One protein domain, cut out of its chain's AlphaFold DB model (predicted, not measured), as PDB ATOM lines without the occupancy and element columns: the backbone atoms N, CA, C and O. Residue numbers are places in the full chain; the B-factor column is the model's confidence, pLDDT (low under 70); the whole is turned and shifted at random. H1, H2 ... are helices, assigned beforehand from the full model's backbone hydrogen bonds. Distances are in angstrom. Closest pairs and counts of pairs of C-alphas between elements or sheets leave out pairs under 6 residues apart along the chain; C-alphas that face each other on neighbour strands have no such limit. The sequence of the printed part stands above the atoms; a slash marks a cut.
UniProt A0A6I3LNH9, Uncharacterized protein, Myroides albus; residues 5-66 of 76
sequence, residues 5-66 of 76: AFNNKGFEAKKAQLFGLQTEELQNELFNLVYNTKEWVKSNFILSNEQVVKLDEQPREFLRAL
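What this domain is: This is residues 5 to 66 of the 76 residues of an uncharacterized protein of Myroides albus (UniProt A0A6I3LNH9). The two longest helices, H1 and H2, make an open V that meets near their link, and H3 stands in its mouth, folding back from the end of H2. Beyond H3, at the other end of the domain, lie H4, which runs back beside H3 in a helical hairpin, and H5, which makes a corner with H4. The printed part has 62 residues with five named helices, H1 to H5 in chain order, and no named strand: all helix. It is compact, with a radius of gyration of the C-alphas of 12.0 A and spans of 34 by 23 by 17 A.

How they stand to each other: H2, residues 23 to 35, is the longest helix. H1, residues 8 to 18, is close to H2 but not clearly touching: the closest C-alphas, of Leu 18 and Leu 26, are 6.2 A apart, and the lines stand at a steep tilt of 43 degrees, opposite ways. H3, residues 37 to 44, only just touches H2, with 3 pairs of C-alphas within 8 A, and only at the corner; H2 does so with residues 32 to 33 alone, the closest C-alphas being those of Leu 33 and Trp 40, 5.7 A apart. H4, residues 49 to 57, only just touches H3, with 3 such pairs, the closest Lys 38 and Leu 55 at 7.1 A between C-alphas, at a shallow tilt of 23 degrees. H5, residues 59 to 65, only just touches H4, also with 3 pairs and only at the corner, closest at the C-alphas of Leu 55 and Phe 62, 5.9 A apart. In H1 to H5 every O i to N i+4 pair is within hydrogen-bond range.

Where its parts are: H1 begins at C-alpha 8 (29.199, -52.608, -17.562) and is 15.1 A long; H2 measures 18.1 A from C-alpha 23 (33.422, -59.130, 5.864). H5 ends at C-alpha 65 (24.664, -41.670, -17.054).

The domain as a whole: The C-alphas of Thr 23 and Glu 50 are the two farthest apart, 35.1 A. The printed part has no cut, the four links between the helices are tight, and no printed residue is under 70 in pLDDT.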
ATOM      1  N   ALA A   5      38.203 -52.013 -17.117       91.88
ATOM      2  CA  ALA A   5      37.578 -51.065 -18.037       91.88
ATOM      3  C   ALA A   5      36.337 -50.400 -17.415       91.88
ATOM      4  O   ALA A   5      35.498 -51.080 -16.825       91.88
ATOM      5  N   PHE A   6      36.186 -49.085 -17.583       90.00
ATOM      6  CA  PHE A   6      35.014 -48.352 -17.105       90.00
ATOM      7  C   PHE A   6      33.805 -48.546 -18.033       90.00
ATOM      8  O   PHE A   6      33.511 -47.726 -18.902       90.00
ATOM      9  N   ASN A   7      33.151 -49.698 -17.891       84.94
ATOM     10  CA  ASN A   7      31.942 -50.106 -18.602       84.94
ATOM     11  C   ASN A   7      31.186 -51.170 -17.783       84.94
ATOM     12  O   ASN A   7      31.681 -51.632 -16.754       84.94
ATOM     13  N   ASN A   8      30.020 -51.612 -18.265       82.19
ATOM     14  CA  ASN A   8      29.199 -52.608 -17.562       82.19
ATOM     15  C   ASN A   8      29.959 -53.912 -17.273       82.19
ATOM     16  O   ASN A   8      29.845 -54.458 -16.185       82.19
ATOM     17  N   LYS A   9      30.784 -54.401 -18.208       87.81
ATOM     18  CA  LYS A   9      31.554 -55.640 -18.003       87.81
ATOM     19  C   LYS A   9      32.592 -55.488 -16.888       87.81
ATOM     20  O   LYS A   9      32.750 -56.395 -16.076       87.81
ATOM     21  N   GLY A  10      33.309 -54.366 -16.851       88.94
ATOM     22  CA  GLY A  10      34.247 -54.072 -15.771       88.94
ATOM     23  C   GLY A  10      33.535 -53.871 -14.436       88.94
ATOM     24  O   GLY A  10      34.036 -54.315 -13.407       88.94
ATOM     25  N   PHE A  11      32.342 -53.273 -14.450       85.81
ATOM     26  CA  PHE A  11      31.522 -53.142 -13.251       85.81
ATOM     27  C   PHE A  11      31.099 -54.502 -12.692       85.81
ATOM     28  O   PHE A  11      31.360 -54.770 -11.525       85.81
ATOM     29  N   GLU A  12      30.553 -55.393 -13.523       85.56
ATOM     30  CA  GLU A  12      30.193 -56.754 -13.101       85.56
ATOM     31  C   GLU A  12      31.406 -57.529 -12.565       85.56
ATOM     32  O   GLU A  12      31.311 -58.222 -11.554       85.56
ATOM     33  N   ALA A  13      32.583 -57.356 -13.179       89.81
ATOM     34  CA  ALA A  13      33.819 -57.950 -12.673       89.81
ATOM     35  C   ALA A  13      34.191 -57.422 -11.275       89.81
ATOM     36  O   ALA A  13      34.578 -58.201 -10.404       89.81
ATOM     37  N   LYS A  14      34.039 -56.113 -11.028       88.94
ATOM     38  CA  LYS A  14      34.266 -55.520  -9.701       88.94
ATOM     39  C   LYS A  14      33.213 -55.939  -8.686       88.94
ATOM     40  O   LYS A  14      33.564 -56.214  -7.547       88.94
ATOM     41  N   LYS A  15      31.952 -56.052  -9.097       86.94
ATOM     42  CA  LYS A  15      30.860 -56.557  -8.262       86.94
ATOM     43  C   LYS A  15      31.144 -57.984  -7.797       86.94
ATOM     44  O   LYS A  15      31.108 -58.250  -6.600       86.94
ATOM     45  N   ALA A  16      31.528 -58.872  -8.715       87.75
ATOM     46  CA  ALA A  16      31.951 -60.230  -8.374       87.75
ATOM     47  C   ALA A  16      33.170 -60.242  -7.434       87.75
ATOM     48  O   ALA A  16      33.210 -61.035  -6.498       87.75
ATOM     49  N   GLN A  17      34.137 -59.338  -7.646       89.31
ATOM     50  CA  GLN A  17      35.292 -59.193  -6.758       89.31
ATOM     51  C   GLN A  17      34.877 -58.772  -5.339       89.31
ATOM     52  O   GLN A  17      35.354 -59.373  -4.382       89.31
ATOM     53  N   LEU A  18      33.992 -57.777  -5.199       88.31
ATOM     54  CA  LEU A  18      33.501 -57.295  -3.903       88.31
ATOM     55  C   LEU A  18      32.839 -58.426  -3.108       88.31
ATOM     56  O   LEU A  18      33.161 -58.620  -1.941       88.31
ATOM     57  N   PHE A  19      31.989 -59.232  -3.746       83.94
ATOM     58  CA  PHE A  19      31.344 -60.375  -3.088       83.94
ATOM     59  C   PHE A  19      32.301 -61.520  -2.715       83.94
ATOM     60  O   PHE A  19      31.907 -62.420  -1.980       83.94
ATOM     61  N   GLY A  20      33.543 -61.494  -3.204       86.69
ATOM     62  CA  GLY A  20      34.600 -62.423  -2.799       86.69
ATOM     63  C   GLY A  20      35.453 -61.941  -1.619       86.69
ATOM     64  O   GLY A  20      36.323 -62.691  -1.176       86.69
ATOM     65  N   LEU A  21      35.252 -60.711  -1.134       88.06
ATOM     66  CA  LEU A  21      36.014 -60.143  -0.019       88.06
ATOM     67  C   LEU A  21      35.545 -60.686   1.335       88.06
ATOM     68  O   LEU A  21      34.390 -61.081   1.504       88.06
ATOM     69  N   GLN A  22      36.441 -60.659   2.323       92.12
ATOM     70  CA  GLN A  22      36.073 -60.934   3.712       92.12
ATOM     71  C   GLN A  22      35.210 -59.796   4.278       92.12
ATOM     72  O   GLN A  22      35.269 -58.668   3.795       92.12
ATOM     73  N   THR A  23      34.426 -60.068   5.325       88.94
ATOM     74  CA  THR A  23      33.422 -59.130   5.864       88.94
ATOM     75  C   THR A  23      33.968 -57.730   6.158       88.94
ATOM     76  O   THR A  23      33.337 -56.743   5.788       88.94
ATOM     77  N   GLU A  24      35.135 -57.625   6.797       90.12
ATOM     78  CA  GLU A  24      35.744 -56.332   7.142       90.12
ATOM     79  C   GLU A  24      36.208 -55.564   5.894       90.12
ATOM     80  O   GLU A  24      35.946 -54.370   5.749       90.12
ATOM     81  N   GLU A  25      36.844 -56.255   4.947       89.69
ATOM     82  CA  GLU A  25      37.292 -55.673   3.679       89.69
ATOM     83  C   GLU A  25      36.105 -55.218   2.829       89.69
ATOM     84  O   GLU A  25      36.120 -54.117   2.280       89.69
ATOM     85  N   LEU A  26      35.048 -56.032   2.775       87.75
ATOM     86  CA  LEU A  26      33.805 -55.698   2.095       87.75
ATOM     87  C   LEU A  26      33.174 -54.442   2.703       87.75
ATOM     88  O   LEU A  26      32.823 -53.527   1.967       87.75
ATOM     89  N   GLN A  27      33.062 -54.358   4.032       87.31
ATOM     90  CA  GLN A  27      32.508 -53.176   4.699       87.31
ATOM     91  C   GLN A  27      33.310 -51.909   4.384       87.31
ATOM     92  O   GLN A  27      32.718 -50.876   4.069       87.31
ATOM     93  N   ASN A  28      34.641 -51.992   4.407       89.50
ATOM     94  CA  ASN A  28      35.511 -50.865   4.074       89.50
ATOM     95  C   ASN A  28      35.360 -50.430   2.609       89.50
ATOM     96  O   ASN A  28      35.249 -49.236   2.320       89.50
ATOM     97  N   GLU A  29      35.310 -51.383   1.677       89.06
ATOM     98  CA  GLU A  29      35.096 -51.099   0.256       89.06
ATOM     99  C   GLU A  29      33.718 -50.481  -0.008       89.06
ATOM    100  O   GLU A  29      33.619 -49.486  -0.727       89.06
ATOM    101  N   LEU A  30      32.660 -51.000   0.624       87.31
ATOM    102  CA  LEU A  30      31.313 -50.435   0.520       87.31
ATOM    103  C   LEU A  30      31.240 -49.025   1.111       87.31
ATOM    104  O   LEU A  30      30.632 -48.139   0.509       87.31
ATOM    105  N   PHE A  31      31.899 -48.781   2.247       87.81
ATOM    106  CA  PHE A  31      31.972 -47.449   2.841       87.81
ATOM    107  C   PHE A  31      32.668 -46.460   1.895       87.81
ATOM    108  O   PHE A  31      32.132 -45.387   1.611       87.81
ATOM    109  N   ASN A  32      33.819 -46.838   1.335       87.31
ATOM    110  CA  ASN A  32      34.533 -46.014   0.358       87.31
ATOM    111  C   ASN A  32      33.688 -45.745  -0.891       87.31
ATOM    112  O   ASN A  32      33.654 -44.614  -1.380       87.31
ATOM    113  N   LEU A  33      32.971 -46.754  -1.383       87.50
ATOM    114  CA  LEU A  33      32.078 -46.618  -2.523       87.50
ATOM    115  C   LEU A  33      30.918 -45.652  -2.237       87.50
ATOM    116  O   LEU A  33      30.585 -44.850  -3.104       87.50
ATOM    117  N   VAL A  34      30.308 -45.694  -1.050       84.00
ATOM    118  CA  VAL A  34      29.154 -44.842  -0.701       84.00
ATOM    119  C   VAL A  34      29.578 -43.402  -0.411       84.00
ATOM    120  O   VAL A  34      28.959 -42.463  -0.912       84.00
ATOM    121  N   TYR A  35      30.638 -43.208   0.374       84.75
ATOM    122  CA  TYR A  35      31.041 -41.880   0.852       84.75
ATOM    123  C   TYR A  35      32.054 -41.183  -0.055       84.75
ATOM    124  O   TYR A  35      32.169 -39.957  -0.019       84.75
ATOM    125  N   ASN A  36      32.774 -41.936  -0.888       88.81
ATOM    126  CA  ASN A  36      33.772 -41.402  -1.807       88.81
ATOM    127  C   ASN A  36      33.729 -42.097  -3.178       88.81
ATOM    128  O   ASN A  36      34.761 -42.449  -3.756       88.81
ATOM    129  N   THR A  37      32.518 -42.265  -3.725       87.44
ATOM    130  CA  THR A  37      32.264 -42.957  -5.004       87.44
ATOM    131  C   THR A  37      33.178 -42.474  -6.125       87.44
ATOM    132  O   THR A  37      33.674 -43.276  -6.909       87.44
ATOM    133  N   LYS A  38      33.432 -41.160  -6.196       90.62
ATOM    134  CA  LYS A  38      34.281 -40.557  -7.230       90.62
ATOM    135  C   LYS A  38      35.698 -41.126  -7.197       90.62
ATOM    136  O   LYS A  38      36.192 -41.615  -8.211       90.62
ATOM    137  N   GLU A  39      36.349 -41.057  -6.042       91.00
ATOM    138  CA  GLU A  39      37.724 -41.533  -5.905       91.00
ATOM    139  C   GLU A  39      37.792 -43.059  -5.959       91.00
ATOM    140  O   GLU A  39      38.717 -43.606  -6.556       91.00
ATOM    141  N   TRP A  40      36.767 -43.749  -5.449       91.88
ATOM    142  CA  TRP A  40      36.647 -45.197  -5.601       91.88
ATOM    143  C   TRP A  40      36.570 -45.613  -7.081       91.88
ATOM    144  O   TRP A  40      37.231 -46.565  -7.496       91.88
ATOM    145  N   VAL A  41      35.839 -44.868  -7.919       91.88
ATOM    146  CA  VAL A  41      35.794 -45.114  -9.370       91.88
ATOM    147  C   VAL A  41      37.162 -44.864 -10.009       91.88
ATOM    148  O   VAL A  41      37.655 -45.702 -10.766       91.88
ATOM    149  N   LYS A  42      37.831 -43.757  -9.670       92.94
ATOM    150  CA  LYS A  42      39.176 -43.465 -10.192       92.94
ATOM    151  C   LYS A  42      40.208 -44.517  -9.795       92.94
ATOM    152  O   LYS A  42      41.127 -44.784 -10.574       92.94
ATOM    153  N   SER A  43      40.095 -45.102  -8.605       93.00
ATOM    154  CA  SER A  43      41.034 -46.113  -8.115       93.00
ATOM    155  C   SER A  43      40.773 -47.502  -8.704       93.00
ATOM    156  O   SER A  43      41.728 -48.257  -8.878       93.00
ATOM    157  N   ASN A  44      39.529 -47.816  -9.081       92.19
ATOM    158  CA  ASN A  44      39.138 -49.147  -9.553       92.19
ATOM    159  C   ASN A  44      39.007 -49.290 -11.074       92.19
ATOM    160  O   ASN A  44      39.066 -50.419 -11.572       92.19
ATOM    161  N   PHE A  45      38.865 -48.187 -11.813       93.38
ATOM    162  CA  PHE A  45      38.617 -48.231 -13.253       93.38
ATOM    163  C   PHE A  45      39.642 -47.459 -14.083       93.38
ATOM    164  O   PHE A  45      40.180 -46.427 -13.680       93.38
ATOM    165  N   ILE A  46      39.900 -47.979 -15.281       95.19
ATOM    166  CA  ILE A  46      40.652 -47.303 -16.333       95.19
ATOM    167  C   ILE A  46      39.727 -46.270 -16.967       95.19
ATOM    168  O   ILE A  46      38.692 -46.618 -17.539       95.19
ATOM    169  N   LEU A  47      40.129 -45.008 -16.867       93.25
ATOM    170  CA  LEU A  47      39.421 -43.852 -17.397       93.25
ATOM    171  C   LEU A  47      40.302 -43.178 -18.446       93.25
ATOM    172  O   LEU A  47      41.508 -43.022 -18.247       93.25
ATOM    173  N   SER A  48      39.701 -42.752 -19.552       94.88
ATOM    174  CA  SER A  48      40.332 -41.784 -20.451       94.88
ATOM    175  C   SER A  48      40.420 -40.409 -19.783       94.88
ATOM    176  O   SER A  48      39.650 -40.101 -18.873       94.88
ATOM    177  N   ASN A  49      41.312 -39.546 -20.269       95.12
ATOM    178  CA  ASN A  49      41.456 -38.190 -19.726       95.12
ATOM    179  C   ASN A  49      40.140 -37.395 -19.771       95.12
ATOM    180  O   ASN A  49      39.818 -36.708 -18.809       95.12
ATOM    181  N   GLU A  50      39.347 -37.528 -20.837       94.62
ATOM    182  CA  GLU A  50      38.041 -36.862 -20.935       94.62
ATOM    183  C   GLU A  50      37.068 -37.352 -19.852       94.62
ATOM    184  O   GLU A  50      36.366 -36.555 -19.233       94.62
ATOM    185  N   GLN A  51      37.050 -38.659 -19.582       92.88
ATOM    186  CA  GLN A  51      36.229 -39.232 -18.515       92.88
ATOM    187  C   GLN A  51      36.691 -38.770 -17.132       92.88
ATOM    188  O   GLN A  51      35.846 -38.532 -16.278       92.88
ATOM    189  N   VAL A  52      38.001 -38.611 -16.911       94.44
ATOM    190  CA  VAL A  52      38.534 -38.056 -15.656       94.44
ATOM    191  C   VAL A  52      38.069 -36.614 -15.466       94.44
ATOM    192  O   VAL A  52      37.518 -36.302 -14.414       94.44
ATOM    193  N   VAL A  53      38.221 -35.765 -16.488       95.38
ATOM    194  CA  VAL A  53      37.785 -34.360 -16.441       95.38
ATOM    195  C   VAL A  53      36.284 -34.268 -16.156       95.38
ATOM    196  O   VAL A  53      35.883 -33.613 -15.199       95.38
ATOM    197  N   LYS A  54      35.452 -35.007 -16.905       92.69
ATOM    198  CA  LYS A  54      33.994 -35.023 -16.687       92.69
ATOM    199  C   LYS A  54      33.608 -35.536 -15.302       92.69
ATOM    200  O   LYS A  54      32.704 -34.987 -14.677       92.69
ATOM    201  N   LEU A  55      34.283 -36.575 -14.813       92.31
ATOM    202  CA  LEU A  55      34.051 -37.119 -13.477       92.31
ATOM    203  C   LEU A  55      34.429 -36.114 -12.375       92.31
ATOM    204  O   LEU A  55      33.792 -36.109 -11.324       92.31
ATOM    205  N   ASP A  56      35.438 -35.269 -12.590       93.25
ATOM    206  CA  ASP A  56      35.837 -34.240 -11.629       93.25
ATOM    207  C   ASP A  56      34.935 -33.004 -11.637       93.25
ATOM    208  O   ASP A  56      34.639 -32.471 -10.567       93.25
ATOM    209  N   GLU A  57      34.455 -32.591 -12.807       94.75
ATOM    210  CA  GLU A  57      33.570 -31.432 -12.956       94.75
ATOM    211  C   GLU A  57      32.113 -31.752 -12.589       94.75
ATOM    212  O   GLU A  57      31.443 -30.955 -11.931       94.75
ATOM    213  N   GLN A  58      31.609 -32.921 -13.002       91.19
ATOM    214  CA  GLN A  58      30.192 -33.298 -12.911       91.19
ATOM    215  C   GLN A  58      30.003 -34.750 -12.421       91.19
ATOM    216  O   GLN A  58      29.349 -35.563 -13.084       91.19
ATOM    217  N   PRO A  59      30.519 -35.119 -11.231       88.12
ATOM    218  CA  PRO A  59      30.567 -36.513 -10.782       88.12
ATOM    219  C   PRO A  59      29.196 -37.186 -10.722       88.12
ATOM    220  O   PRO A  59      29.039 -38.315 -11.174       88.12
ATOM    221  N   ARG A  60      28.181 -36.503 -10.176       85.44
ATOM    222  CA  ARG A  60      26.842 -37.090 -10.004       85.44
ATOM    223  C   ARG A  60      26.177 -37.411 -11.342       85.44
ATOM    224  O   ARG A  60      25.581 -38.473 -11.484       85.44
ATOM    225  N   GLU A  61      26.272 -36.505 -12.308       87.06
ATOM    226  CA  GLU A  61      25.650 -36.658 -13.627       87.06
ATOM    227  C   GLU A  61      26.383 -37.707 -14.459       87.06
ATOM    228  O   GLU A  61      25.751 -38.596 -15.030       87.06
ATOM    229  N   PHE A  62      27.717 -37.658 -14.445       88.19
ATOM    230  CA  PHE A  62      28.565 -38.611 -15.147       88.19
ATOM    231  C   PHE A  62      28.372 -40.048 -14.637       88.19
ATOM    232  O   PHE A  62      28.193 -40.965 -15.436       88.19
ATOM    233  N   LEU A  63      28.323 -40.249 -13.314       85.12
ATOM    234  CA  LEU A  63      28.061 -41.564 -12.713       85.12
ATOM    235  C   LEU A  63      26.627 -42.050 -12.978       85.12
ATOM    236  O   LEU A  63      26.423 -43.222 -13.295       85.12
ATOM    237  N   ARG A  64      25.631 -41.152 -12.930       82.56
ATOM    238  CA  ARG A  64      24.231 -41.490 -13.236       82.56
ATOM    239  C   ARG A  64      24.047 -41.943 -14.682       82.56
ATOM    240  O   ARG A  64      23.315 -42.899 -14.916       82.56
ATOM    241  N   ALA A  65      24.715 -41.294 -15.638       79.06
ATOM    242  CA  ALA A  65      24.664 -41.670 -17.054       79.06
ATOM    243  C   ALA A  65      25.160 -43.104 -17.316       79.06
ATOM    244  O   ALA A  65      24.828 -43.705 -18.333       79.06
ATOM    245  N   LEU A  66      25.939 -43.652 -16.384       71.12
ATOM    246  CA  LEU A  66      26.537 -44.980 -16.468       71.12
ATOM    247  C   LEU A  66      25.821 -46.003 -15.582       71.12
ATOM    248  O   LEU A  66      26.354 -47.085 -15.358       71.12
TER     249      LEU A  66